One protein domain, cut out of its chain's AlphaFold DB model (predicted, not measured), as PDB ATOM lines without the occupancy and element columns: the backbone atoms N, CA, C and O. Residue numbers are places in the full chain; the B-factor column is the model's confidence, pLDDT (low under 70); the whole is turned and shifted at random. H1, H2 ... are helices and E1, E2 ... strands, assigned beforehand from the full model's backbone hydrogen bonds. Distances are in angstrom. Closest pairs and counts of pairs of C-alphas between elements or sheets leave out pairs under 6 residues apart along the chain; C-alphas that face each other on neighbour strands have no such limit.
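Overview. This is residues 132 to 315 of the 316 residues of an uncharacterized protein of Bacteroidetes bacterium (UniProt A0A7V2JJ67). Picture a strongly twisted sheet of nine strands as the core, built round two long antiparallel strands, E4 and E7, with short strands beside them and helices over both faces. H1 and H7 cover one face, H2 crosses the other with H3 packing on it, and the short edge strands E1 and E6 come near each other where H1 lies over them. You have 184 residues with seven named helices and nine named strands, in the order H1 E1 E2 H2 H3 E3 H4 E4 H5 E5 E6 E7 H6 E8 H7 E9; the class is mixed, helices and strands. The branched sheet is mixed too, antiparallel but for the parallel pair E7 and E9. The whole is compact, with a radius of gyration of the C-alphas of 15.9 A and spans of 44 by 37 by 31 A.

Arrangement. Begin at E7, residues 259 to 274, which bends by 83 degrees at residue 268. On one side of it look for E4, residues 221 to 231, antiparallel at 158 degrees, with N 224 and O 271 2.8 A apart, within hydrogen-bond range. On the other side of E7 are E6, residues 254 to 256, E5, residues 248 to 250, and E9, residues 310 to 314. Check N 254 and O 261, 2.8 A, for the hairpin E6 and E7; N 249 and O 265, 2.9 A, for E5; and N 272 and O 312, 2.8 A, for E9. On one side of E4 is E3, residues 202 to 207, and on the other side is E7; E3 and E4 are antiparallel, with N 204 and O 227 at 2.7 A, within hydrogen-bond range. Then come E2, residues 157 to 160, with N 205 and O 159 at 2.8 A, and E8, residues 287 to 289, with N 158 and O 287 at 2.8 A. The edge strand E1, residues 145 to 147, is antiparallel to E8, with N 146 and O 288 at 2.9 A. H1, residues 132 to 144, is on the sheet at a height of 8.6 A and runs across the strands; its closest C-alphas to E6 are Arg 137 and Phe 254, 4.4 A. H7, residues 291 to 302, is on the same face, over E7, slantwise at 52 degrees on the local plane; C-alphas 267 and 301 are their closest, 5.8 A. H1 and H7 only just touch, with 3 pairs of C-alphas within 8 A, and only at their ends. On the opposite face H2, residues 175 to 184, runs across the strands at 78 degrees to E4 on the local plane. H2 touches H3, residues 192 to 200, with C-alphas 176 and 198 closest at 5.9 A; H3 only grazes the sheet with residues 197 to 200. H6, residues 278 to 282, is on the sheet but over none of its strands, only just: 2 of its C-alphas fall on E3. H4, residues 211 to 215, and H5, residues 237 to 242, are not on the sheet. In the seven helices every O i to N i+4 pair is within hydrogen-bond range.

Along the chain. Find C-alpha 132 at (13.987, -3.256, -4.772), where H1 begins; it runs 17.6 A to C-alpha 144. E4 spans 31.4 A, E7 34.2 A, E3 16.0 A and H7 15.8 A. E7 starts at C-alpha 259, (15.857, 10.843, -12.298), and E9 ends at C-alpha 314, (0.957, 39.674, -0.658).

Size, cuts and confidence. The C-alphas farthest apart are those of Gln 192 and Gln 216, 48.8 A. The printed part has no cut; the link from E2 to H2, residues 161 to 174, is long. The mean pLDDT of the printed part is 82.0, and 31 residues are under 70, among them 168 to 173, 186 to 190 and 306 to 315.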
ATOM      1  N   LEU A 132      15.207  -3.837  -5.343       64.69
ATOM      2  CA  LEU A 132      13.987  -3.256  -4.772       64.69
ATOM      3  C   LEU A 132      14.065  -1.747  -4.496       64.69
ATOM      4  O   LEU A 132      13.041  -1.121  -4.221       64.69
ATOM      5  N   THR A 133      15.255  -1.142  -4.496       73.69
ATOM      6  CA  THR A 133      15.383   0.300  -4.219       73.69
ATOM      7  C   THR A 133      14.872   1.159  -5.373       73.69
ATOM      8  O   THR A 133      14.212   2.159  -5.107       73.69
ATOM      9  N   GLY A 134      15.095   0.741  -6.625       80.94
ATOM     10  CA  GLY A 134      14.537   1.407  -7.805       80.94
ATOM     11  C   GLY A 134      13.017   1.270  -7.862       80.94
ATOM     12  O   GLY A 134      12.310   2.271  -7.924       80.94
ATOM     13  N   TRP A 135      12.508   0.047  -7.687       84.69
ATOM     14  CA  TRP A 135      11.065  -0.217  -7.698       84.69
ATOM     15  C   TRP A 135      10.315   0.534  -6.605       84.69
ATOM     16  O   TRP A 135       9.243   1.071  -6.850       84.69
ATOM     17  N   LYS A 136      10.884   0.646  -5.397       87.38
ATOM     18  CA  LYS A 136      10.279   1.463  -4.334       87.38
ATOM     19  C   LYS A 136      10.105   2.917  -4.761       87.38
ATOM     20  O   LYS A 136       9.081   3.506  -4.435       87.38
ATOM     21  N   ARG A 137      11.081   3.491  -5.471       90.00
ATOM     22  CA  ARG A 137      11.000   4.874  -5.967       90.00
ATOM     23  C   ARG A 137       9.928   5.024  -7.035       90.00
ATOM     24  O   ARG A 137       9.162   5.978  -6.981       90.00
ATOM     25  N   GLU A 138       9.841   4.068  -7.950       89.94
ATOM     26  CA  GLU A 138       8.824   4.050  -9.006       89.94
ATOM     27  C   GLU A 138       7.414   3.888  -8.428       89.94
ATOM     28  O   GLU A 138       6.529   4.681  -8.738       89.94
ATOM     29  N   ILE A 139       7.225   2.946  -7.502       89.31
ATOM     30  CA  ILE A 139       5.959   2.743  -6.785       89.31
ATOM     31  C   ILE A 139       5.578   4.005  -6.003       89.31
ATOM     32  O   ILE A 139       4.429   4.445  -6.046       89.31
ATOM     33  N   ASN A 140       6.535   4.626  -5.307       91.69
ATOM     34  CA  ASN A 140       6.280   5.877  -4.599       91.69
ATOM     35  C   ASN A 140       5.833   6.985  -5.553       91.69
ATOM     36  O   ASN A 140       4.921   7.724  -5.179       91.69
ATOM     37  N   SER A 141       6.438   7.098  -6.742       91.31
ATOM     38  CA  SER A 141       6.000   8.043  -7.774       91.31
ATOM     39  C   SER A 141       4.563   7.743  -8.189       91.31
ATOM     40  O   SER A 141       3.715   8.611  -8.048       91.31
ATOM     41  N   MET A 142       4.257   6.500  -8.582       89.19
ATOM     42  CA  MET A 142       2.914   6.097  -9.026       89.19
ATOM     43  C   MET A 142       1.822   6.417  -7.996       89.19
ATOM     44  O   MET A 142       0.736   6.860  -8.356       89.19
ATOM     45  N   ILE A 143       2.105   6.198  -6.710       89.88
ATOM     46  CA  ILE A 143       1.114   6.378  -5.644       89.88
ATOM     47  C   ILE A 143       1.016   7.843  -5.211       89.88
ATOM     48  O   ILE A 143      -0.081   8.354  -4.979       89.88
ATOM     49  N   ASN A 144       2.147   8.534  -5.066       93.12
ATOM     50  CA  ASN A 144       2.195   9.788  -4.315       93.12
ATOM     51  C   ASN A 144       2.481  11.031  -5.163       93.12
ATOM     52  O   ASN A 144       2.377  12.133  -4.619       93.12
ATOM     53  N   PHE A 145       2.861  10.891  -6.435       92.50
ATOM     54  CA  PHE A 145       3.293  12.028  -7.238       92.50
ATOM     55  C   PHE A 145       2.892  11.933  -8.717       92.50
ATOM     56  O   PHE A 145       3.250  11.001  -9.428       92.50
ATOM     57  N   GLU A 146       2.203  12.957  -9.202       90.69
ATOM     58  CA  GLU A 146       1.786  13.087 -10.594       90.69
ATOM     59  C   GLU A 146       2.674  14.114 -11.312       90.69
ATOM     60  O   GLU A 146       2.689  15.299 -10.971       90.69
ATOM     61  N   ALA A 147       3.444  13.658 -12.303       86.62
ATOM     62  CA  ALA A 147       4.299  14.510 -13.125       86.62
ATOM     63  C   ALA A 147       3.514  15.136 -14.284       86.62
ATOM     64  O   ALA A 147       2.634  14.490 -14.845       86.62
ATOM     65  N   GLY A 148       3.867  16.357 -14.699       76.31
ATOM     66  CA  GLY A 148       3.267  16.970 -15.894       76.31
ATOM     67  C   GLY A 148       1.795  17.363 -15.725       76.31
ATOM     68  O   GLY A 148       1.064  17.473 -16.708       76.31
ATOM     69  N   TYR A 149       1.362  17.570 -14.482       73.88
ATOM     70  CA  TYR A 149       0.018  18.022 -14.152       73.88
ATOM     71  C   TYR A 149      -0.216  19.446 -14.676       73.88
ATOM     72  O   TYR A 149       0.330  20.395 -14.130       73.88
ATOM     73  N   SER A 150      -1.028  19.598 -15.722       64.31
ATOM     74  CA  SER A 150      -1.281  20.881 -16.405       64.31
ATOM     75  C   SER A 150      -2.564  21.587 -15.964       64.31
ATOM     76  O   SER A 150      -2.925  22.631 -16.508       64.31
ATOM     77  N   ALA A 151      -3.283  21.039 -14.984       66.75
ATOM     78  CA  ALA A 151      -4.424  21.739 -14.412       66.75
ATOM     79  C   ALA A 151      -3.953  22.893 -13.511       66.75
ATOM     80  O   ALA A 151      -2.841  22.884 -12.979       66.75
ATOM     81  N   GLY A 152      -4.823  23.895 -13.334       68.00
ATOM     82  CA  GLY A 152      -4.569  25.031 -12.446       68.00
ATOM     83  C   GLY A 152      -4.374  24.625 -10.976       68.00
ATOM     84  O   GLY A 152      -4.228  23.453 -10.626       68.00
ATOM     85  N   SER A 153      -4.389  25.600 -10.063       71.75
ATOM     86  CA  SER A 153      -4.119  25.321  -8.644       71.75
ATOM     87  C   SER A 153      -5.154  24.377  -8.016       71.75
ATOM     88  O   SER A 153      -6.367  24.608  -8.040       71.75
ATOM     89  N   CYS A 154      -4.624  23.308  -7.427       81.31
ATOM     90  CA  CYS A 154      -5.332  22.276  -6.687       81.31
ATOM     91  C   CYS A 154      -4.473  21.849  -5.480       81.31
ATOM     92  O   CYS A 154      -3.267  22.125  -5.468       81.31
ATOM     93  N   PRO A 155      -5.047  21.139  -4.493       86.06
ATOM     94  CA  PRO A 155      -4.284  20.666  -3.348       86.06
ATOM     95  C   PRO A 155      -3.095  19.815  -3.793       86.06
ATOM     96  O   PRO A 155      -3.261  18.856  -4.561       86.06
ATOM     97  N   GLY A 156      -1.915  20.158  -3.283       91.62
ATOM     98  CA  GLY A 156      -0.671  19.464  -3.582       91.62
ATOM     99  C   GLY A 156      -0.006  19.858  -4.900       91.62
ATOM    100  O   GLY A 156       1.030  19.282  -5.226       91.62
ATOM    101  N   ALA A 157      -0.550  20.814  -5.659       93.06
ATOM    102  CA  ALA A 157       0.100  21.321  -6.866       93.06
ATOM    103  C   ALA A 157       1.475  21.933  -6.542       93.06
ATOM    104  O   ALA A 157       1.627  22.663  -5.560       93.06
ATOM    105  N   LEU A 158       2.469  21.642  -7.381       93.81
ATOM    106  CA  LEU A 158       3.820  22.190  -7.307       93.81
ATOM    107  C   LEU A 158       4.042  23.191  -8.434       93.81
ATOM    108  O   LEU A 158       3.965  22.838  -9.609       93.81
ATOM    109  N   PHE A 159       4.418  24.411  -8.072       92.50
ATOM    110  CA  PHE A 159       4.774  25.468  -9.015       92.50
ATOM    111  C   PHE A 159       6.269  25.725  -8.954       92.50
ATOM    112  O   PHE A 159       6.805  25.989  -7.877       92.50
ATOM    113  N   LYS A 160       6.963  25.624 -10.090       91.94
ATOM    114  CA  LYS A 160       8.412  25.827 -10.134       91.94
ATOM    115  C   LYS A 160       8.750  27.296  -9.895       91.94
ATOM    116  O   LYS A 160       8.232  28.180 -10.568       91.94
ATOM    117  N   VAL A 161       9.663  27.544  -8.965       90.12
ATOM    118  CA  VAL A 161      10.213  28.874  -8.706       90.12
ATOM    119  C   VAL A 161      11.455  29.060  -9.570       90.12
ATOM    120  O   VAL A 161      12.336  28.201  -9.609       90.12
ATOM    121  N   THR A 162      11.515  30.187 -10.270       86.69
ATOM    122  CA  THR A 162      12.655  30.619 -11.088       86.69
ATOM    123  C   THR A 162      13.121  31.994 -10.623       86.69
ATOM    124  O   THR A 162      12.382  32.677  -9.917       86.69
ATOM    125  N   ASP A 163      14.315  32.432 -11.023       79.81
ATOM    126  CA  ASP A 163      14.828  33.756 -10.628       79.81
ATOM    127  C   ASP A 163      13.944  34.913 -11.146       79.81
ATOM    128  O   ASP A 163      14.008  36.032 -10.643       79.81
ATOM    129  N   ASN A 164      13.083  34.635 -12.133       78.56
ATOM    130  CA  ASN A 164      12.095  35.572 -12.674       78.56
ATOM    131  C   ASN A 164      10.748  35.526 -11.936       78.56
ATOM    132  O   ASN A 164       9.876  36.358 -12.190       78.56
ATOM    133  N   THR A 165      10.537  34.545 -11.058       79.44
ATOM    134  CA  THR A 165       9.320  34.454 -10.256       79.44
ATOM    135  C   THR A 165       9.390  35.541  -9.188       79.44
ATOM    136  O   THR A 165      10.197  35.462  -8.264       79.44
ATOM    137  N   ASN A 166       8.546  36.567  -9.315       74.56
ATOM    138  CA  ASN A 166       8.495  37.692  -8.380       74.56
ATOM    139  C   ASN A 166       7.891  37.260  -7.041       74.56
ATOM    140  O   ASN A 166       6.740  37.561  -6.745       74.56
ATOM    141  N   LEU A 167       8.658  36.541  -6.224       72.50
ATOM    142  CA  LEU A 167       8.224  36.157  -4.893       72.50
ATOM    143  C   LEU A 167       8.442  37.307  -3.909       72.50
ATOM    144  O   LEU A 167       9.498  37.936  -3.911       72.50
ATOM    145  N   PRO A 168       7.465  37.573  -3.036       66.00
ATOM    146  CA  PRO A 168       7.597  38.640  -2.059       66.00
ATOM    147  C   PRO A 168       8.563  38.309  -0.914       66.00
ATOM    148  O   PRO A 168       9.072  39.204  -0.245       66.00
ATOM    149  N   TYR A 169       8.782  37.023  -0.651       64.62
ATOM    150  CA  TYR A 169       9.744  36.542   0.325       64.62
ATOM    151  C   TYR A 169      10.204  35.139  -0.078       64.62
ATOM    152  O   TYR A 169       9.362  34.346  -0.509       64.62
ATOM    153  N   PRO A 170      11.488  34.798   0.120       62.78
ATOM    154  CA  PRO A 170      12.564  35.659   0.630       62.78
ATOM    155  C   PRO A 170      13.005  36.724  -0.380       62.78
ATOM    156  O   PRO A 170      12.912  36.514  -1.580       62.78
ATOM    157  N   GLU A 171      13.500  37.867   0.115       62.31
ATOM    158  CA  GLU A 171      14.029  38.970  -0.720       62.31
ATOM    159  C   GLU A 171      15.260  38.557  -1.551       62.31
ATOM    160  O   GLU A 171      15.687  39.258  -2.472       62.31
ATOM    161  N   GLU A 172      15.850  37.405  -1.223       63.84
ATOM    162  CA  GLU A 172      16.937  36.801  -1.975       63.84
ATOM    163  C   GLU A 172      16.458  36.370  -3.357       63.84
ATOM    164  O   GLU A 172      15.829  35.330  -3.530       63.84
ATOM    165  N   ARG A 173      16.856  37.145  -4.366       65.75
ATOM    166  CA  ARG A 173      16.650  36.796  -5.779       65.75
ATOM    167  C   ARG A 173      17.451  35.575  -6.233       65.75
ATOM    168  O   ARG A 173      17.219  35.085  -7.324       65.75
ATOM    169  N   ASN A 174      18.418  35.119  -5.432       82.69
ATOM    170  CA  ASN A 174      19.245  33.965  -5.762       82.69
ATOM    171  C   ASN A 174      18.663  32.692  -5.130       82.69
ATOM    172  O   ASN A 174      18.846  32.433  -3.936       82.69
ATOM    173  N   ILE A 175      18.007  31.874  -5.957       85.62
ATOM    174  CA  ILE A 175      17.413  30.598  -5.541       85.62
ATOM    175  C   ILE A 175      18.453  29.634  -4.968       85.62
ATOM    176  O   ILE A 175      18.162  28.927  -4.003       85.62
ATOM    177  N   ALA A 176      19.669  29.604  -5.516       87.19
ATOM    178  CA  ALA A 176      20.720  28.711  -5.036       87.19
ATOM    179  C   ALA A 176      21.092  29.030  -3.580       87.19
ATOM    180  O   ALA A 176      21.150  28.129  -2.741       87.19
ATOM    181  N   SER A 177      21.250  30.316  -3.249       84.94
ATOM    182  CA  SER A 177      21.518  30.764  -1.875       84.94
ATOM    183  C   SER A 177      20.378  30.409  -0.917       84.94
ATOM    184  O   SER A 177      20.622  29.994   0.218       84.94
ATOM    185  N   LEU A 178      19.135  30.514  -1.389       87.12
ATOM    186  CA  LEU A 178      17.961  30.131  -0.617       87.12
ATOM    187  C   LEU A 178      17.925  28.621  -0.326       87.12
ATOM    188  O   LEU A 178      17.752  28.214   0.825       87.12
ATOM    189  N   ILE A 179      18.119  27.787  -1.352       89.69
ATOM    190  CA  ILE A 179      18.178  26.324  -1.220       89.69
ATOM    191  C   ILE A 179      19.283  25.922  -0.238       89.69
ATOM    192  O   ILE A 179      19.063  25.115   0.671       89.69
ATOM    193  N   GLU A 180      20.468  26.508  -0.401       88.12
ATOM    194  CA  GLU A 180      21.610  26.272   0.470       88.12
ATOM    195  C   GLU A 180      21.266  26.569   1.932       88.12
ATOM    196  O   GLU A 180      21.399  25.681   2.776       88.12
ATOM    197  N   ARG A 181      20.775  27.777   2.233       85.88
ATOM    198  CA  ARG A 181      20.550  28.236   3.609       85.88
ATOM    199  C   ARG A 181      19.388  27.524   4.296       85.88
ATOM    200  O   ARG A 181      19.504  27.123   5.457       85.88
ATOM    201  N   GLU A 182      18.266  27.392   3.596       87.44
ATOM    202  CA  GLU A 182      16.997  26.996   4.208       87.44
ATOM    203  C   GLU A 182      16.728  25.493   4.134       87.44
ATOM    204  O   GLU A 182      16.012  24.958   4.981       87.44
ATOM    205  N   PHE A 183      17.326  24.782   3.171       89.19
ATOM    206  CA  PHE A 183      17.058  23.355   2.963       89.19
ATOM    207  C   PHE A 183      18.267  22.473   3.258       89.19
ATOM    208  O   PHE A 183      18.138  21.479   3.977       89.19
ATOM    209  N   LEU A 184      19.450  22.816   2.745       85.88
ATOM    210  CA  LEU A 184      20.573  21.875   2.729       85.88
ATOM    211  C   LEU A 184      21.583  22.098   3.861       85.88
ATOM    212  O   LEU A 184      21.827  21.189   4.659       85.88
ATOM    213  N   PHE A 185      22.149  23.294   4.016       80.31
ATOM    214  CA  PHE A 185      23.348  23.526   4.828       80.31
ATOM    215  C   PHE A 185      23.138  24.641   5.864       80.31
ATOM    216  O   PHE A 185      22.719  25.751   5.558       80.31
ATOM    217  N   ARG A 186      23.426  24.356   7.143       65.56
ATOM    218  CA  ARG A 186      23.480  25.395   8.185       65.56
ATOM    219  C   ARG A 186      24.863  26.032   8.138       65.56
ATOM    220  O   ARG A 186      25.817  25.339   8.459       65.56
ATOM    221  N   LYS A 187      24.928  27.313   7.755       57.88
ATOM    222  CA  LYS A 187      26.079  28.240   7.850       57.88
ATOM    223  C   LYS A 187      27.465  27.566   7.880       57.88
ATOM    224  O   LYS A 187      27.938  27.142   8.929       57.88
ATOM    225  N   GLY A 188      28.143  27.586   6.737       59.16
ATOM    226  CA  GLY A 188      29.541  27.198   6.542       59.16
ATOM    227  C   GLY A 188      29.914  27.403   5.072       59.16
ATOM    228  O   GLY A 188      29.018  27.521   4.242       59.16
ATOM    229  N   ALA A 189      31.203  27.495   4.737       57.94
ATOM    230  CA  ALA A 189      31.611  27.573   3.336       57.94
ATOM    231  C   ALA A 189      31.267  26.249   2.641       57.94
ATOM    232  O   ALA A 189      31.815  25.211   3.019       57.94
ATOM    233  N   ALA A 190      30.358  26.285   1.663       65.19
ATOM    234  CA  ALA A 190      30.021  25.098   0.898       65.19
ATOM    235  C   ALA A 190      31.246  24.571   0.144       65.19
ATOM    236  O   ALA A 190      31.899  25.314  -0.599       65.19
ATOM    237  N   ASP A 191      31.542  23.285   0.322       75.62
ATOM    238  CA  ASP A 191      32.522  22.593  -0.508       75.62
ATOM    239  C   ASP A 191      32.029  22.515  -1.974       75.62
ATOM    240  O   ASP A 191      30.854  22.749  -2.283       75.62
ATOM    241  N   GLN A 192      32.920  22.197  -2.917       78.12
ATOM    242  CA  GLN A 192      32.562  22.147  -4.342       78.12
ATOM    243  C   GLN A 192      31.439  21.132  -4.640       78.12
ATOM    244  O   GLN A 192      30.612  21.353  -5.528       78.12
ATOM    245  N   SER A 193      31.370  20.036  -3.879       76.31
ATOM    246  CA  SER A 193      30.328  19.016  -4.033       76.31
ATOM    247  C   SER A 193      28.961  19.506  -3.542       76.31
ATOM    248  O   SER A 193      27.932  19.131  -4.098       76.31
ATOM    249  N   GLN A 194      28.940  20.365  -2.522       79.81
ATOM    250  CA  GLN A 194      27.739  20.986  -1.973       79.81
ATOM    251  C   GLN A 194      27.169  22.027  -2.933       79.81
ATOM    252  O   GLN A 194      25.963  22.027  -3.165       79.81
ATOM    253  N   LYS A 195      28.029  22.840  -3.558       82.81
ATOM    254  CA  LYS A 195      27.618  23.780  -4.614       82.81
ATOM    255  C   LYS A 195      27.015  23.059  -5.816       82.81
ATOM    256  O   LYS A 195      25.917  23.396  -6.238       82.81
ATOM    257  N   THR A 196      27.676  21.991  -6.268       85.69
ATOM    258  CA  THR A 196      27.176  21.156  -7.373       85.69
ATOM    259  C   THR A 196      25.796  20.570  -7.054       85.69
ATOM    260  O   THR A 196      24.927  20.529  -7.915       85.69
ATOM    261  N   LEU A 197      25.557  20.135  -5.808       86.81
ATOM    262  CA  LEU A 197      24.240  19.637  -5.400       86.81
ATOM    263  C   LEU A 197      23.175  20.742  -5.425       86.81
ATOM    264  O   LEU A 197      22.081  20.504  -5.923       86.81
ATOM    265  N   VAL A 198      23.489  21.931  -4.896       88.38
ATOM    266  CA  VAL A 198      22.569  23.082  -4.878       88.38
ATOM    267  C   VAL A 198      22.144  23.464  -6.296       88.38
ATOM    268  O   VAL A 198      20.961  23.690  -6.526       88.38
ATOM    269  N   GLU A 199      23.077  23.478  -7.247       88.19
ATOM    270  CA  GLU A 199      22.811  23.797  -8.658       88.19
ATOM    271  C   GLU A 199      21.883  22.782  -9.345       88.19
ATOM    272  O   GLU A 199      21.178  23.126 -10.290       88.19
ATOM    273  N   GLN A 200      21.857  21.534  -8.869       90.25
ATOM    274  CA  GLN A 200      20.975  20.489  -9.394       90.25
ATOM    275  C   GLN A 200      19.607  20.451  -8.697       90.25
ATOM    276  O   GLN A 200      18.701  19.738  -9.140       90.25
ATOM    277  N   CYS A 201      19.447  21.177  -7.592       92.56
ATOM    278  CA  CYS A 201      18.172  21.288  -6.906       92.56
ATOM    279  C   CYS A 201      17.220  22.210  -7.667       92.56
ATOM    280  O   CYS A 201      17.612  23.103  -8.413       92.56
ATOM    281  N   SER A 202      15.925  22.016  -7.449       93.62
ATOM    282  CA  SER A 202      14.897  22.926  -7.952       93.62
ATOM    283  C   SER A 202      13.967  23.319  -6.820       93.62
ATOM    284  O   SER A 202      13.589  22.482  -6.000       93.62
ATOM    285  N   LEU A 203      13.604  24.595  -6.777       94.25
ATOM    286  CA  LEU A 203      12.698  25.133  -5.776       94.25
ATOM    287  C   LEU A 203      11.275  25.198  -6.327       94.25
ATOM    288  O   LEU A 203      11.059  25.547  -7.486       94.25
ATOM    289  N   TYR A 204      10.314  24.877  -5.474       94.62
ATOM    290  CA  TYR A 204       8.896  24.848  -5.785       94.62
ATOM    291  C   TYR A 204       8.078  25.505  -4.675       94.62
ATOM    292  O   TYR A 204       8.473  25.517  -3.506       94.62
ATOM    293  N   LEU A 205       6.899  25.989  -5.045       93.44
ATOM    294  CA  LEU A 205       5.811  26.306  -4.133       93.44
ATOM    295  C   LEU A 205       4.802  25.162  -4.163       93.44
ATOM    296  O   LEU A 205       4.246  24.855  -5.214       93.44
ATOM    297  N   LEU A 206       4.586  24.538  -3.009       94.75
ATOM    298  CA  LEU A 206       3.582  23.499  -2.813       94.75
ATOM    299  C   LEU A 206       2.296  24.132  -2.299       94.75
ATOM    300  O   LEU A 206       2.326  24.766  -1.248       94.75
ATOM    301  N   ASP A 207       1.187  23.930  -3.004       92.56
ATOM    302  CA  ASP A 207      -0.140  24.338  -2.548       92.56
ATOM    303  C   ASP A 207      -0.575  23.488  -1.343       92.56
ATOM    304  O   ASP A 207      -0.779  22.274  -1.451       92.56
ATOM    305  N   ILE A 208      -0.673  24.134  -0.179       91.50
ATOM    306  CA  ILE A 208      -0.984  23.501   1.111       91.50
ATOM    307  C   ILE A 208      -2.393  23.840   1.598       91.50
ATOM    308  O   ILE A 208      -2.681  23.764   2.796       91.50
ATOM    309  N   ILE A 209      -3.282  24.240   0.696       87.69
ATOM    310  CA  ILE A 209      -4.672  24.483   1.055       87.69
ATOM    311  C   ILE A 209      -5.408  23.144   1.189       87.69
ATOM    312  O   ILE A 209      -5.260  22.253   0.345       87.69
ATOM    313  N   PRO A 210      -6.230  22.972   2.238       81.25
ATOM    314  CA  PRO A 210      -7.037  21.775   2.395       81.25
ATOM    315  C   PRO A 210      -7.964  21.517   1.190       81.25
ATOM    316  O   PRO A 210      -8.577  22.452   0.667       81.25
ATOM    317  N   PRO A 211      -8.174  20.248   0.787       78.88
ATOM    318  CA  PRO A 211      -9.086  19.906  -0.308       78.88
ATOM    319  C   PRO A 211     -10.520  20.430  -0.143       78.88
ATOM    320  O   PRO A 211     -11.170  20.751  -1.137       78.88
ATOM    321  N   CYS A 212     -11.012  20.547   1.096       73.69
ATOM    322  CA  CYS A 212     -12.346  21.075   1.387       73.69
ATOM    323  C   CYS A 212     -12.499  22.562   1.041       73.69
ATOM    324  O   CYS A 212     -13.588  22.990   0.666       73.69
ATOM    325  N   ASP A 213     -11.425  23.345   1.134       75.62
ATOM    326  CA  ASP A 213     -11.473  24.774   0.824       75.62
ATOM    327  C   ASP A 213     -11.453  24.988  -0.695       75.62
ATOM    328  O   ASP A 213     -12.184  25.842  -1.207       75.62
ATOM    329  N   HIS A 214     -10.708  24.145  -1.427       72.19
ATOM    330  CA  HIS A 214     -10.753  24.097  -2.893       72.19
ATOM    331  C   HIS A 214     -12.142  23.733  -3.413       72.19
ATOM    332  O   HIS A 214     -12.645  24.395  -4.318       72.19
ATOM    333  N   SER A 215     -12.786  22.712  -2.839       67.25
ATOM    334  CA  SER A 215     -14.101  22.266  -3.312       67.25
ATOM    335  C   SER A 215     -15.221  23.273  -3.039       67.25
ATOM    336  O   SER A 215     -16.214  23.276  -3.760       67.25
ATOM    337  N   GLN A 216     -15.058  24.142  -2.038       70.12
ATOM    338  CA  GLN A 216     -16.046  25.158  -1.666       70.12
ATOM    339  C   GLN A 216     -15.811  26.526  -2.327       70.12
ATOM    340  O   GLN A 216     -16.571  27.449  -2.043       70.12
ATOM    341  N   LYS A 217     -14.767  26.694  -3.159       68.75
ATOM    342  CA  LYS A 217     -14.360  27.995  -3.741       68.75
ATOM    343  C   LYS A 217     -14.215  29.115  -2.676       68.75
ATOM    344  O   LYS A 217     -14.379  30.291  -2.976       68.75
ATOM    345  N   LYS A 218     -13.901  28.774  -1.415       68.19
ATOM    346  CA  LYS A 218     -13.800  29.730  -0.281       68.19
ATOM    347  C   LYS A 218     -12.396  30.300  -0.079       68.19
ATOM    348  O   LYS A 218     -12.092  30.900   0.956       68.19
ATOM    349  N   ILE A 219     -11.517  30.099  -1.048       71.12
ATOM    350  CA  ILE A 219     -10.115  30.452  -0.913       71.12
ATOM    351  C   ILE A 219      -9.940  31.924  -1.262       71.12
ATOM    352  O   ILE A 219      -9.868  32.291  -2.422       71.12
ATOM    353  N   ARG A 220      -9.818  32.776  -0.245       74.19
ATOM    354  CA  ARG A 220      -9.422  34.179  -0.450       74.19
ATOM    355  C   ARG A 220      -7.903  34.366  -0.447       74.19
ATOM    356  O   ARG A 220      -7.379  35.268  -1.091       74.19
ATOM    357  N   TRP A 221      -7.214  33.508   0.301       79.81
ATOM    358  CA  TRP A 221      -5.768  33.519   0.483       79.81
ATOM    359  C   TRP A 221      -5.232  32.114   0.261       79.81
ATOM    360  O   TRP A 221      -5.527  31.205   1.039       79.81
ATOM    361  N   ARG A 222      -4.444  31.946  -0.798       84.88
ATOM    362  CA  ARG A 222      -3.822  30.677  -1.151       84.88
ATOM    363  C   ARG A 222      -2.514  30.519  -0.401       84.88
ATOM    364  O   ARG A 222      -1.649  31.386  -0.499       84.88
ATOM    365  N   ARG A 223      -2.376  29.434   0.361       87.56
ATOM    366  CA  ARG A 223      -1.180  29.157   1.163       87.56
ATOM    367  C   ARG A 223      -0.259  28.201   0.429       87.56
ATOM    368  O   ARG A 223      -0.693  27.137  -0.002       87.56
ATOM    369  N   PHE A 224       1.018  28.552   0.382       90.94
ATOM    370  CA  PHE A 224       2.063  27.733  -0.208       90.94
ATOM    371  C   PHE A 224       3.190  27.484   0.786       90.94
ATOM    372  O   PHE A 224       3.553  28.386   1.541       90.94
ATOM    373  N   ALA A 225       3.774  26.290   0.750       92.75
ATOM    374  CA  ALA A 225       5.023  25.974   1.439       92.75
ATOM    375  C   ALA A 225       6.172  25.868   0.434       92.75
ATOM    376  O   ALA A 225       6.026  25.262  -0.632       92.75
ATOM    377  N   PHE A 226       7.340  26.401   0.790       93.38
ATOM    378  CA  PHE A 226       8.525  26.199  -0.033       93.38
ATOM    379  C   PHE A 226       8.995  24.747   0.040       93.38
ATOM    380  O   PHE A 226       9.169  24.168   1.118       93.38
ATOM    381  N   THR A 227       9.234  24.183  -1.137       95.50
ATOM    382  CA  THR A 227       9.603  22.787  -1.329       95.50
ATOM    383  C   THR A 227      10.820  22.696  -2.237       95.50
ATOM    384  O   THR A 227      10.805  23.195  -3.356       95.50
ATOM    385  N   CYS A 228      11.885  22.049  -1.780       95.50
ATOM    386  CA  CYS A 228      13.084  21.813  -2.573       95.50
ATOM    387  C   CYS A 228      13.080  20.378  -3.097       95.50
ATOM    388  O   CYS A 228      13.060  19.427  -2.317       95.50
ATOM    389  N   MET A 229      13.148  20.219  -4.414       95.31
ATOM    390  CA  MET A 229      13.453  18.946  -5.056       95.31
ATOM    391  C   MET A 229      14.956  18.726  -5.008       95.31
ATOM    392  O   MET A 229      15.715  19.560  -5.506       95.31
ATOM    393  N   VAL A 230      15.382  17.616  -4.411       93.75
ATOM    394  CA  VAL A 230      16.798  17.287  -4.267       93.75
ATOM    395  C   VAL A 230      17.099  15.986  -5.005       93.75
ATOM    396  O   VAL A 230      16.511  14.955  -4.663       93.75
ATOM    397  N   PRO A 231      18.007  15.998  -5.995       93.12
ATOM    398  CA  PRO A 231      18.398  14.789  -6.703       93.12
ATOM    399  C   PRO A 231      19.218  13.862  -5.801       93.12
ATOM    400  O   PRO A 231      20.028  14.298  -4.977       93.12
ATOM    401  N   LEU A 232      19.026  12.557  -5.976       90.12
ATOM    402  CA  LEU A 232      19.677  11.530  -5.164       90.12
ATOM    403  C   LEU A 232      21.048  11.103  -5.695       90.12
ATOM    404  O   LEU A 232      21.838  10.573  -4.917       90.12
ATOM    405  N   ALA A 233      21.366  11.378  -6.967       83.94
ATOM    406  CA  ALA A 233      22.614  10.959  -7.619       83.94
ATOM    407  C   ALA A 233      23.887  11.346  -6.833       83.94
ATOM    408  O   ALA A 233      24.859  10.600  -6.822       83.94
ATOM    409  N   ASN A 234      23.851  12.477  -6.117       73.38
ATOM    410  CA  ASN A 234      24.971  13.015  -5.335       73.38
ATOM    411  C   ASN A 234      24.709  13.032  -3.812       73.38
ATOM    412  O   ASN A 234      25.398  13.724  -3.048       73.38
ATOM    413  N   MET A 235      23.700  12.287  -3.346       78.50
ATOM    414  CA  MET A 235      23.271  12.289  -1.949       78.50
ATOM    415  C   MET A 235      23.697  11.009  -1.221       78.50
ATOM    416  O   MET A 235      23.126   9.940  -1.411       78.50
ATOM    417  N   SER A 236      24.669  11.125  -0.313       74.62
ATOM    418  CA  SER A 236      25.040  10.013   0.571       74.62
ATOM    419  C   SER A 236      23.998   9.779   1.674       74.62
ATOM    420  O   SER A 236      23.313  10.704   2.117       74.62
ATOM    421  N   GLU A 237      23.914   8.552   2.196       74.25
ATOM    422  CA  GLU A 237      23.005   8.209   3.307       74.25
ATOM    423  C   GLU A 237      23.251   9.046   4.572       74.25
ATOM    424  O   GLU A 237      22.318   9.448   5.270       74.25
ATOM    425  N   ASN A 238      24.511   9.385   4.854       72.81
ATOM    426  CA  ASN A 238      24.837  10.287   5.957       72.81
ATOM    427  C   ASN A 238      24.269  11.692   5.713       72.81
ATOM    428  O   ASN A 238      23.717  12.289   6.638       72.81
ATOM    429  N   ARG A 239      24.312  12.193   4.470       74.19
ATOM    430  CA  ARG A 239      23.695  13.479   4.111       74.19
ATOM    431  C   ARG A 239      22.175  13.435   4.291       74.19
ATOM    432  O   ARG A 239      21.635  14.340   4.922       74.19
ATOM    433  N   LYS A 240      21.491  12.357   3.888       76.00
ATOM    434  CA  LYS A 240      20.040  12.189   4.131       76.00
ATOM    435  C   LYS A 240      19.669  12.333   5.604       76.00
ATOM    436  O   LYS A 240      18.701  13.010   5.942       76.00
ATOM    437  N   LYS A 241      20.460  11.740   6.504       74.00
ATOM    438  CA  LYS A 241      20.238  11.866   7.953       74.00
ATOM    439  C   LYS A 241      20.392  13.312   8.430       74.00
ATOM    440  O   LYS A 241      19.589  13.754   9.246       74.00
ATOM    441  N   THR A 242      21.354  14.066   7.894       76.62
ATOM    442  CA  THR A 242      21.564  15.482   8.262       76.62
ATOM    443  C   THR A 242      20.463  16.431   7.778       76.62
ATOM    444  O   THR A 242      20.292  17.512   8.349       76.62
ATOM    445  N   LEU A 243      19.682  16.025   6.771       80.31
ATOM    446  CA  LEU A 243      18.523  16.779   6.282       80.31
ATOM    447  C   LEU A 243      17.300  16.653   7.204       80.31
ATOM    448  O   LEU A 243      16.382  17.466   7.114       80.31
ATOM    449  N   ARG A 244      17.277  15.675   8.123       77.88
ATOM    450  CA  ARG A 244      16.179  15.484   9.084       77.88
ATOM    451  C   ARG A 244      16.232  16.556  10.170       77.88
ATOM    452  O   ARG A 244      16.753  16.346  11.263       77.88
ATOM    453  N   ARG A 245      15.692  17.731   9.857       81.50
ATOM    454  CA  ARG A 245      15.529  18.856  10.784       81.50
ATOM    455  C   ARG A 245      14.066  18.959  11.190       81.50
ATOM    456  O   ARG A 245      13.190  18.673  10.391       81.50
ATOM    457  N   GLY A 246      13.784  19.420  12.408       82.50
ATOM    458  CA  GLY A 246      12.405  19.489  12.912       82.50
ATOM    459  C   GLY A 246      11.441  20.312  12.042       82.50
ATOM    460  O   GLY A 246      10.257  20.006  12.033       82.50
ATOM    461  N   HIS A 247      11.943  21.308  11.304       86.88
ATOM    462  CA  HIS A 247      11.171  22.161  10.385       86.88
ATOM    463  C   HIS A 247      11.200  21.686   8.923       86.88
ATOM    464  O   HIS A 247      10.576  22.324   8.082       86.88
ATOM    465  N   LEU A 248      11.924  20.603   8.603       91.62
ATOM    466  CA  LEU A 248      11.993  20.028   7.260       91.62
ATOM    467  C   LEU A 248      11.322  18.656   7.238       91.62
ATOM    468  O   LEU A 248      11.715  17.742   7.967       91.62
ATOM    469  N   LYS A 249      10.345  18.486   6.353       92.81
ATOM    470  CA  LYS A 249       9.757  17.183   6.048       92.81
ATOM    471  C   LYS A 249      10.427  16.620   4.813       92.81
ATOM    472  O   LYS A 249      10.459  17.265   3.774       92.81
ATOM    473  N   ILE A 250      10.934  15.402   4.946       93.69
ATOM    474  CA  ILE A 250      11.444  14.614   3.829       93.69
ATOM    475  C   ILE A 250      10.305  13.712   3.359       93.69
ATOM    476  O   ILE A 250       9.695  13.010   4.179       93.69
ATOM    477  N   THR A 251       9.999  13.753   2.068       94.38
ATOM    478  CA  THR A 251       9.058  12.832   1.425       94.38
ATOM    479  C   THR A 251       9.710  11.468   1.173       94.38
ATOM    480  O   THR A 251      10.922  11.317   1.355       94.38
ATOM    481  N   PRO A 252       8.946  10.458   0.725       93.75
ATOM    482  CA  PRO A 252       9.537   9.286   0.094       93.75
ATOM    483  C   PRO A 252      10.433   9.670  -1.097       93.75
ATOM    484  O   PRO A 252      10.355  10.782  -1.626       93.75
ATOM    485  N   GLU A 253      11.304   8.742  -1.485       94.06
ATOM    486  CA  GLU A 253      12.121   8.859  -2.692       94.06
ATOM    487  C   GLU A 253      11.266   8.536  -3.919       94.06
ATOM    488  O   GLU A 253      10.499   7.571  -3.890       94.06
ATOM    489  N   PHE A 254      11.435   9.320  -4.976       94.00
ATOM    490  CA  PHE A 254      10.714   9.244  -6.240       94.00
ATOM    491  C   PHE A 254      11.676   8.969  -7.389       94.00
ATOM    492  O   PHE A 254      12.856   9.320  -7.312       94.00
ATOM    493  N   ARG A 255      11.143   8.379  -8.458       92.50
ATOM    494  CA  ARG A 255      11.803   8.242  -9.761       92.50
ATOM    495  C   ARG A 255      10.879   8.717 -10.874       92.50
ATOM    496  O   ARG A 255       9.756   8.220 -10.972       92.50
ATOM    497  N   ILE A 256      11.348   9.646 -11.705       87.75
ATOM    498  CA  ILE A 256      10.680  10.072 -12.947       87.75
ATOM    499  C   ILE A 256      11.727  10.220 -14.035       87.75
ATOM    500  O   ILE A 256      12.726  10.892 -13.801       87.75
ATOM    501  N   ASN A 257      11.472   9.667 -15.226       87.06
ATOM    502  CA  ASN A 257      12.363   9.784 -16.388       87.06
ATOM    503  C   ASN A 257      13.829   9.480 -16.018       87.06
ATOM    504  O   ASN A 257      14.723  10.272 -16.300       87.06
ATOM    505  N   ASP A 258      14.043   8.382 -15.283       85.88
ATOM    506  CA  ASP A 258      15.343   7.935 -14.755       85.88
ATOM    507  C   ASP A 258      16.044   8.886 -13.768       85.88
ATOM    508  O   ASP A 258      17.175   8.640 -13.343       85.88
ATOM    509  N   GLN A 259      15.367   9.947 -13.330       89.94
ATOM    510  CA  GLN A 259      15.857  10.843 -12.298       89.94
ATOM    511  C   GLN A 259      15.295  10.455 -10.930       89.94
ATOM    512  O   GLN A 259      14.092  10.540 -10.677       89.94
ATOM    513  N   ASP A 260      16.203  10.095 -10.025       93.00
ATOM    514  CA  ASP A 260      15.905   9.819  -8.624       93.00
ATOM    515  C   ASP A 260      15.975  11.106  -7.794       93.00
ATOM    516  O   ASP A 260      16.995  11.805  -7.796       93.00
ATOM    517  N   PHE A 261      14.916  11.416  -7.050       94.25
ATOM    518  CA  PHE A 261      14.843  12.625  -6.229       94.25
ATOM    519  C   PHE A 261      13.961  12.436  -4.988       94.25
ATOM    520  O   PHE A 261      13.278  11.430  -4.815       94.25
ATOM    521  N   LEU A 262      13.985  13.419  -4.097       94.94
ATOM    522  CA  LEU A 262      13.026  13.569  -3.004       94.94
ATOM    523  C   LEU A 262      12.631  15.037  -2.864       94.94
ATOM    524  O   LEU A 262      13.334  15.921  -3.362       94.94
ATOM    525  N   PHE A 263      11.540  15.307  -2.157       95.94
ATOM    526  CA  PHE A 263      11.176  16.658  -1.756       95.94
ATOM    527  C   PHE A 263      11.523  16.907  -0.287       95.94
ATOM    528  O   PHE A 263      11.282  16.080   0.599       95.94
ATOM    529  N   LEU A 264      12.077  18.089  -0.036       95.56
ATOM    530  CA  LEU A 264      12.225  18.685   1.282       95.56
ATOM    531  C   LEU A 264      11.223  19.826   1.400       95.56
ATOM    532  O   LEU A 264      11.316  20.790   0.650       95.56
ATOM    533  N   ILE A 265      10.294  19.740   2.342       95.12
ATOM    534  CA  ILE A 265       9.263  20.761   2.561       95.12
ATOM    535  C   ILE A 265       9.620  21.528   3.826       95.12
ATOM    536  O   ILE A 265       9.847  20.910   4.870       95.12
ATOM    537  N   ASN A 266       9.677  22.857   3.747       92.19
ATOM    538  CA  ASN A 266      10.049  23.703   4.876       92.19
ATOM    539  C   ASN A 266       8.813  24.328   5.534       92.19
ATOM    540  O   ASN A 266       8.160  25.194   4.960       92.19
ATOM    541  N   ALA A 267       8.516  23.916   6.767       90.38
ATOM    542  CA  ALA A 267       7.372  24.430   7.518       90.38
ATOM    543  C   ALA A 267       7.530  25.899   7.943       90.38
ATOM    544  O   ALA A 267       6.527  26.565   8.185       90.38
ATOM    545  N   ASN A 268       8.760  26.415   8.030       87.44
ATOM    546  CA  ASN A 268       9.016  27.797   8.446       87.44
ATOM    547  C   ASN A 268       8.893  28.803   7.294       87.44
ATOM    548  O   ASN A 268       8.883  30.008   7.544       87.44
ATOM    549  N   LEU A 269       8.827  28.320   6.050       87.88
ATOM    550  CA  LEU A 269       8.763  29.142   4.850       87.88
ATOM    551  C   LEU A 269       7.424  28.925   4.163       87.88
ATOM    552  O   LEU A 269       7.266  28.015   3.345       87.88
ATOM    553  N   GLN A 270       6.462  29.772   4.518       88.19
ATOM    554  CA  GLN A 270       5.130  29.748   3.939       88.19
ATOM    555  C   GLN A 270       4.766  31.127   3.397       88.19
ATOM    556  O   GLN A 270       5.046  32.158   4.006       88.19
ATOM    557  N   ILE A 271       4.099  31.158   2.253       85.44
ATOM    558  CA  ILE A 271       3.587  32.402   1.682       85.44
ATOM    559  C   ILE A 271       2.095  32.279   1.457       85.44
ATOM    560  O   ILE A 271       1.581  31.209   1.138       85.44
ATOM    561  N   SER A 272       1.397  33.384   1.659       85.69
ATOM    562  CA  SER A 272      -0.009  33.519   1.328       85.69
ATOM    563  C   SER A 272      -0.141  34.521   0.193       85.69
ATOM    564  O   SER A 272       0.229  35.690   0.326       85.69
ATOM    565  N   LEU A 273      -0.666  34.052  -0.930       81.75
ATOM    566  CA  LEU A 273      -0.982  34.881  -2.082       81.75
ATOM    567  C   LEU A 273      -2.491  35.120  -2.087       81.75
ATOM    568  O   LEU A 273      -3.264  34.191  -1.854       81.75
ATOM    569  N   CYS A 274      -2.925  36.361  -2.301       76.94
ATOM    570  CA  CYS A 274      -4.339  36.636  -2.552       76.94
ATOM    571  C   CYS A 274      -4.775  35.877  -3.819       76.94
ATOM    572  O   CYS A 274      -3.928  35.630  -4.680       76.94
ATOM    573  N   ASP A 275      -6.051  35.487  -3.912       63.69
ATOM    574  CA  ASP A 275      -6.646  34.707  -5.016       63.69
ATOM    575  C   ASP A 275      -6.663  35.495  -6.347       63.69
ATOM    576  O   ASP A 275      -7.701  35.852  -6.898       63.69
ATOM    577  N   MET A 276      -5.472  35.834  -6.838       61.47
ATOM    578  CA  MET A 276      -5.210  36.221  -8.211       61.47
ATOM    579  C   MET A 276      -5.181  34.969  -9.083       61.47
ATOM    580  O   MET A 276      -5.074  33.845  -8.592       61.47
ATOM    581  N   ASP A 277      -5.223  35.173 -10.394       69.88
ATOM    582  CA  ASP A 277      -5.009  34.136 -11.397       69.88
ATOM    583  C   ASP A 277      -3.611  33.513 -11.185       69.88
ATOM    584  O   ASP A 277      -2.601  34.022 -11.672       69.88
ATOM    585  N   ILE A 278      -3.521  32.458 -10.366       77.94
ATOM    586  CA  ILE A 278      -2.245  31.840  -9.961       77.94
ATOM    587  C   ILE A 278      -1.453  31.393 -11.178       77.94
ATOM    588  O   ILE A 278      -0.236  31.524 -11.185       77.94
ATOM    589  N   SER A 279      -2.143  30.942 -12.222       75.62
ATOM    590  CA  SER A 279      -1.553  30.616 -13.519       75.62
ATOM    591  C   SER A 279      -0.779  31.798 -14.120       75.62
ATOM    592  O   SER A 279       0.293  31.606 -14.680       75.62
ATOM    593  N   LYS A 280      -1.248  33.041 -13.952       77.94
ATOM    594  CA  LYS A 280      -0.532  34.241 -14.416       77.94
ATOM    595  C   LYS A 280       0.687  34.567 -13.561       77.94
ATOM    596  O   LYS A 280       1.652  35.117 -14.079       77.94
ATOM    597  N   PHE A 281       0.635  34.278 -12.260       79.12
ATOM    598  CA  PHE A 281       1.701  34.645 -11.322       79.12
ATOM    599  C   PHE A 281       2.795  33.574 -11.197       79.12
ATOM    600  O   PHE A 281       3.980  33.900 -11.154       79.12
ATOM    601  N   LEU A 282       2.404  32.302 -11.139       83.44
ATOM    602  CA  LEU A 282       3.283  31.147 -10.936       83.44
ATOM    603  C   LEU A 282       3.448  30.275 -12.187       83.44
ATOM    604  O   LEU A 282       4.325  29.413 -12.194       83.44
ATOM    605  N   GLY A 283       2.645  30.490 -13.231       85.06
ATOM    606  CA  GLY A 283       2.587  29.598 -14.388       85.06
ATOM    607  C   GLY A 283       1.769  28.336 -14.118       85.06
ATOM    608  O   GLY A 283       1.038  28.232 -13.127       85.06
ATOM    609  N   ASP A 284       1.914  27.363 -15.011       87.31
ATOM    610  CA  ASP A 284       1.291  26.051 -14.863       87.31
ATOM    611  C   ASP A 284       2.001  25.220 -13.790       87.31
ATOM    612  O   ASP A 284       3.209  25.342 -13.548       87.31
ATOM    613  N   ALA A 285       1.240  24.338 -13.143       90.31
ATOM    614  CA  ALA A 285       1.815  23.380 -12.218       90.31
ATOM    615  C   ALA A 285       2.801  22.456 -12.961       90.31
ATOM    616  O   ALA A 285       2.598  22.046 -14.099       90.31
ATOM    617  N   SER A 286       3.921  22.138 -12.317       90.69
ATOM    618  CA  SER A 286       4.922  21.202 -12.849       90.69
ATOM    619  C   SER A 286       4.627  19.753 -12.445       90.69
ATOM    620  O   SER A 286       5.151  18.805 -13.033       90.69
ATOM    621  N   GLY A 287       3.798  19.577 -11.422       92.69
ATOM    622  CA  GLY A 287       3.375  18.288 -10.902       92.69
ATOM    623  C   GLY A 287       2.489  18.460  -9.679       92.69
ATOM    624  O   GLY A 287       2.176  19.583  -9.275       92.69
ATOM    625  N   ARG A 288       2.096  17.343  -9.075       93.38
ATOM    626  CA  ARG A 288       1.189  17.332  -7.932       93.38
ATOM    627  C   ARG A 288       1.536  16.220  -6.952       93.38
ATOM    628  O   ARG A 288       1.772  15.084  -7.343       93.38
ATOM    629  N   ILE A 289       1.531  16.545  -5.664       93.81
ATOM    630  CA  ILE A 289       1.564  15.563  -4.581       93.81
ATOM    631  C   ILE A 289       0.144  15.031  -4.346       93.81
ATOM    632  O   ILE A 289      -0.784  15.799  -4.090       93.81
ATOM    633  N   ASN A 290      -0.021  13.710  -4.411       91.19
ATOM    634  CA  ASN A 290      -1.325  13.053  -4.303       91.19
ATOM    635  C   ASN A 290      -1.886  13.063  -2.875       91.19
ATOM    636  O   ASN A 290      -1.169  13.244  -1.890       91.19
ATOM    637  N   GLY A 291      -3.196  12.815  -2.768       84.44
ATOM    638  CA  GLY A 291      -3.995  13.057  -1.563       84.44
ATOM    639  C   GLY A 291      -3.485  12.409  -0.272       84.44
ATOM    640  O   GLY A 291      -3.533  13.059   0.767       84.44
ATOM    641  N   GLN A 292      -2.963  11.179  -0.315       88.06
ATOM    642  CA  GLN A 292      -2.472  10.502   0.893       88.06
ATOM    643  C   GLN A 292      -1.222  11.186   1.459       88.06
ATOM    644  O   GLN A 292      -1.217  11.616   2.611       88.06
ATOM    645  N   LEU A 293      -0.183  11.359   0.634       92.75
ATOM    646  CA  LEU A 293       1.025  12.069   1.049       92.75
ATOM    647  C   LEU A 293       0.721  13.536   1.375       92.75
ATOM    648  O   LEU A 293       1.301  14.094   2.305       92.75
ATOM    649  N   MET A 294      -0.217  14.155   0.657       93.12
ATOM    650  CA  MET A 294      -0.649  15.516   0.947       93.12
ATOM    651  C   MET A 294      -1.312  15.623   2.325       93.12
ATOM    652  O   MET A 294      -0.989  16.539   3.075       93.12
ATOM    653  N   ALA A 295      -2.183  14.684   2.703       90.25
ATOM    654  CA  ALA A 295      -2.796  14.651   4.031       90.25
ATOM    655  C   ALA A 295      -1.739  14.527   5.142       90.25
ATOM    656  O   ALA A 295      -1.797  15.263   6.129       90.25
ATOM    657  N   ASP A 296      -0.727  13.680   4.943       92.75
ATOM    658  CA  ASP A 296       0.403  13.548   5.868       92.75
ATOM    659  C   ASP A 296       1.213  14.847   5.979       92.75
ATOM    660  O   ASP A 296       1.600  15.261   7.077       92.75
ATOM    661  N   ILE A 297       1.469  15.513   4.848       93.56
ATOM    662  CA  ILE A 297       2.162  16.806   4.804       93.56
ATOM    663  C   ILE A 297       1.348  17.867   5.540       93.56
ATOM    664  O   ILE A 297       1.907  18.560   6.386       93.56
ATOM    665  N   LEU A 298       0.045  17.980   5.273       91.56
ATOM    666  CA  LEU A 298      -0.838  18.943   5.935       91.56
ATOM    667  C   LEU A 298      -0.906  18.693   7.441       91.56
ATOM    668  O   LEU A 298      -0.782  19.636   8.223       91.56
ATOM    669  N   SER A 299      -1.031  17.431   7.861       90.94
ATOM    670  CA  SER A 299      -0.999  17.060   9.277       90.94
ATOM    671  C   SER A 299       0.328  17.450   9.926       90.94
ATOM    672  O   SER A 299       0.339  17.939  11.057       90.94
ATOM    673  N   TRP A 300       1.453  17.241   9.238       91.88
ATOM    674  CA  TRP A 300       2.769  17.627   9.741       91.88
ATOM    675  C   TRP A 300       2.934  19.150   9.802       91.88
ATOM    676  O   TRP A 300       3.333  19.656  10.846       91.88
ATOM    677  N   ILE A 301       2.574  19.894   8.749       89.75
ATOM    678  CA  ILE A 301       2.590  21.369   8.736       89.75
ATOM    679  C   ILE A 301       1.712  21.916   9.864       89.75
ATOM    680  O   ILE A 301       2.124  22.845  10.558       89.75
ATOM    681  N   GLY A 302       0.555  21.293  10.108       86.81
ATOM    682  CA  GLY A 302      -0.351  21.603  11.212       86.81
ATOM    683  C   GLY A 302       0.343  21.670  12.575       86.81
ATOM    684  O   GLY A 302       0.083  22.577  13.363       86.81
ATOM    685  N   GLN A 303       1.300  20.771  12.825       86.12
ATOM    686  CA  GLN A 303       2.086  20.726  14.066       86.12
ATOM    687  C   GLN A 303       3.088  21.888  14.201       86.12
ATOM    688  O   GLN A 303       3.622  22.117  15.289       86.12
ATOM    689  N   HIS A 304       3.351  22.622  13.117       83.06
ATOM    690  CA  HIS A 304       4.257  23.773  13.086       83.06
ATOM    691  C   HIS A 304       3.534  25.112  12.925       83.06
ATOM    692  O   HIS A 304       4.204  26.136  12.965       83.06
ATOM    693  N   ILE A 305       2.198  25.142  12.820       71.06
ATOM    694  CA  ILE A 305       1.419  26.392  12.689       71.06
ATOM    695  C   ILE A 305       1.686  27.359  13.855       71.06
ATOM    696  O   ILE A 305       1.668  28.573  13.674       71.06
ATOM    697  N   THR A 306       1.953  26.839  15.055       64.19
ATOM    698  CA  THR A 306       2.247  27.645  16.252       64.19
ATOM    699  C   THR A 306       3.721  28.026  16.395       64.19
ATOM    700  O   THR A 306       4.082  28.744  17.327       64.19
ATOM    701  N   ARG A 307       4.597  27.542  15.507       58.53
ATOM    702  CA  ARG A 307       6.029  27.849  15.533       58.53
ATOM    703  C   ARG A 307       6.296  29.083  14.675       58.53
ATOM    704  O   ARG A 307       5.597  29.325  13.701       58.53
ATOM    705  N   LEU A 308       7.305  29.865  15.065       51.19
ATOM    706  CA  LEU A 308       7.752  31.087  14.384       51.19
ATOM    707  C   LEU A 308       8.174  30.778  12.933       51.19
ATOM    708  O   LEU A 308       9.343  30.512  12.665       51.19
ATOM    709  N   GLY A 309       7.209  30.765  12.020       53.19
ATOM    710  CA  GLY A 309       7.409  30.732  10.577       53.19
ATOM    711  C   GLY A 309       7.192  32.121   9.990       53.19
ATOM    712  O   GLY A 309       6.421  32.923  10.521       53.19
ATOM    713  N   HIS A 310       7.872  32.416   8.889       56.22
ATOM    714  CA  HIS A 310       7.574  33.612   8.116       56.22
ATOM    715  C   HIS A 310       6.284  33.342   7.345       56.22
ATOM    716  O   HIS A 310       6.258  32.453   6.500       56.22
ATOM    717  N   VAL A 311       5.214  34.070   7.674       57.91
ATOM    718  CA  VAL A 311       3.973  34.098   6.893       57.91
ATOM    719  C   VAL A 311       3.924  35.445   6.201       57.91
ATOM    720  O   VAL A 311       3.743  36.475   6.849       57.91
ATOM    721  N   TYR A 312       4.112  35.438   4.886       58.88
ATOM    722  CA  TYR A 312       3.976  36.649   4.089       58.88
ATOM    723  C   TYR A 312       2.564  36.770   3.513       58.88
ATOM    724  O   TYR A 312       2.016  35.786   3.014       58.88
ATOM    725  N   LEU A 313       2.007  37.981   3.550       54.66
ATOM    726  CA  LEU A 313       0.739  38.338   2.919       54.66
ATOM    727  C   LEU A 313       1.021  39.295   1.762       54.66
ATOM    728  O   LEU A 313       1.378  40.449   1.990       54.66
ATOM    729  N   SER A 314       0.853  38.817   0.527       53.91
ATOM    730  CA  SER A 314       0.957  39.674  -0.658       53.91
ATOM    731  C   SER A 314      -0.393  40.296  -0.968       53.91
ATOM    732  O   SER A 314      -1.298  39.602  -1.431       53.91
ATOM    733  N   ILE A 315      -0.520  41.598  -0.719       46.84
ATOM    734  CA  ILE A 315      -1.622  42.417  -1.226       46.84
ATOM    735  C   ILE A 315      -1.054  43.172  -2.427       46.84
ATOM    736  O   ILE A 315      -0.252  44.086  -2.249       46.84
TER     737      ILE A 315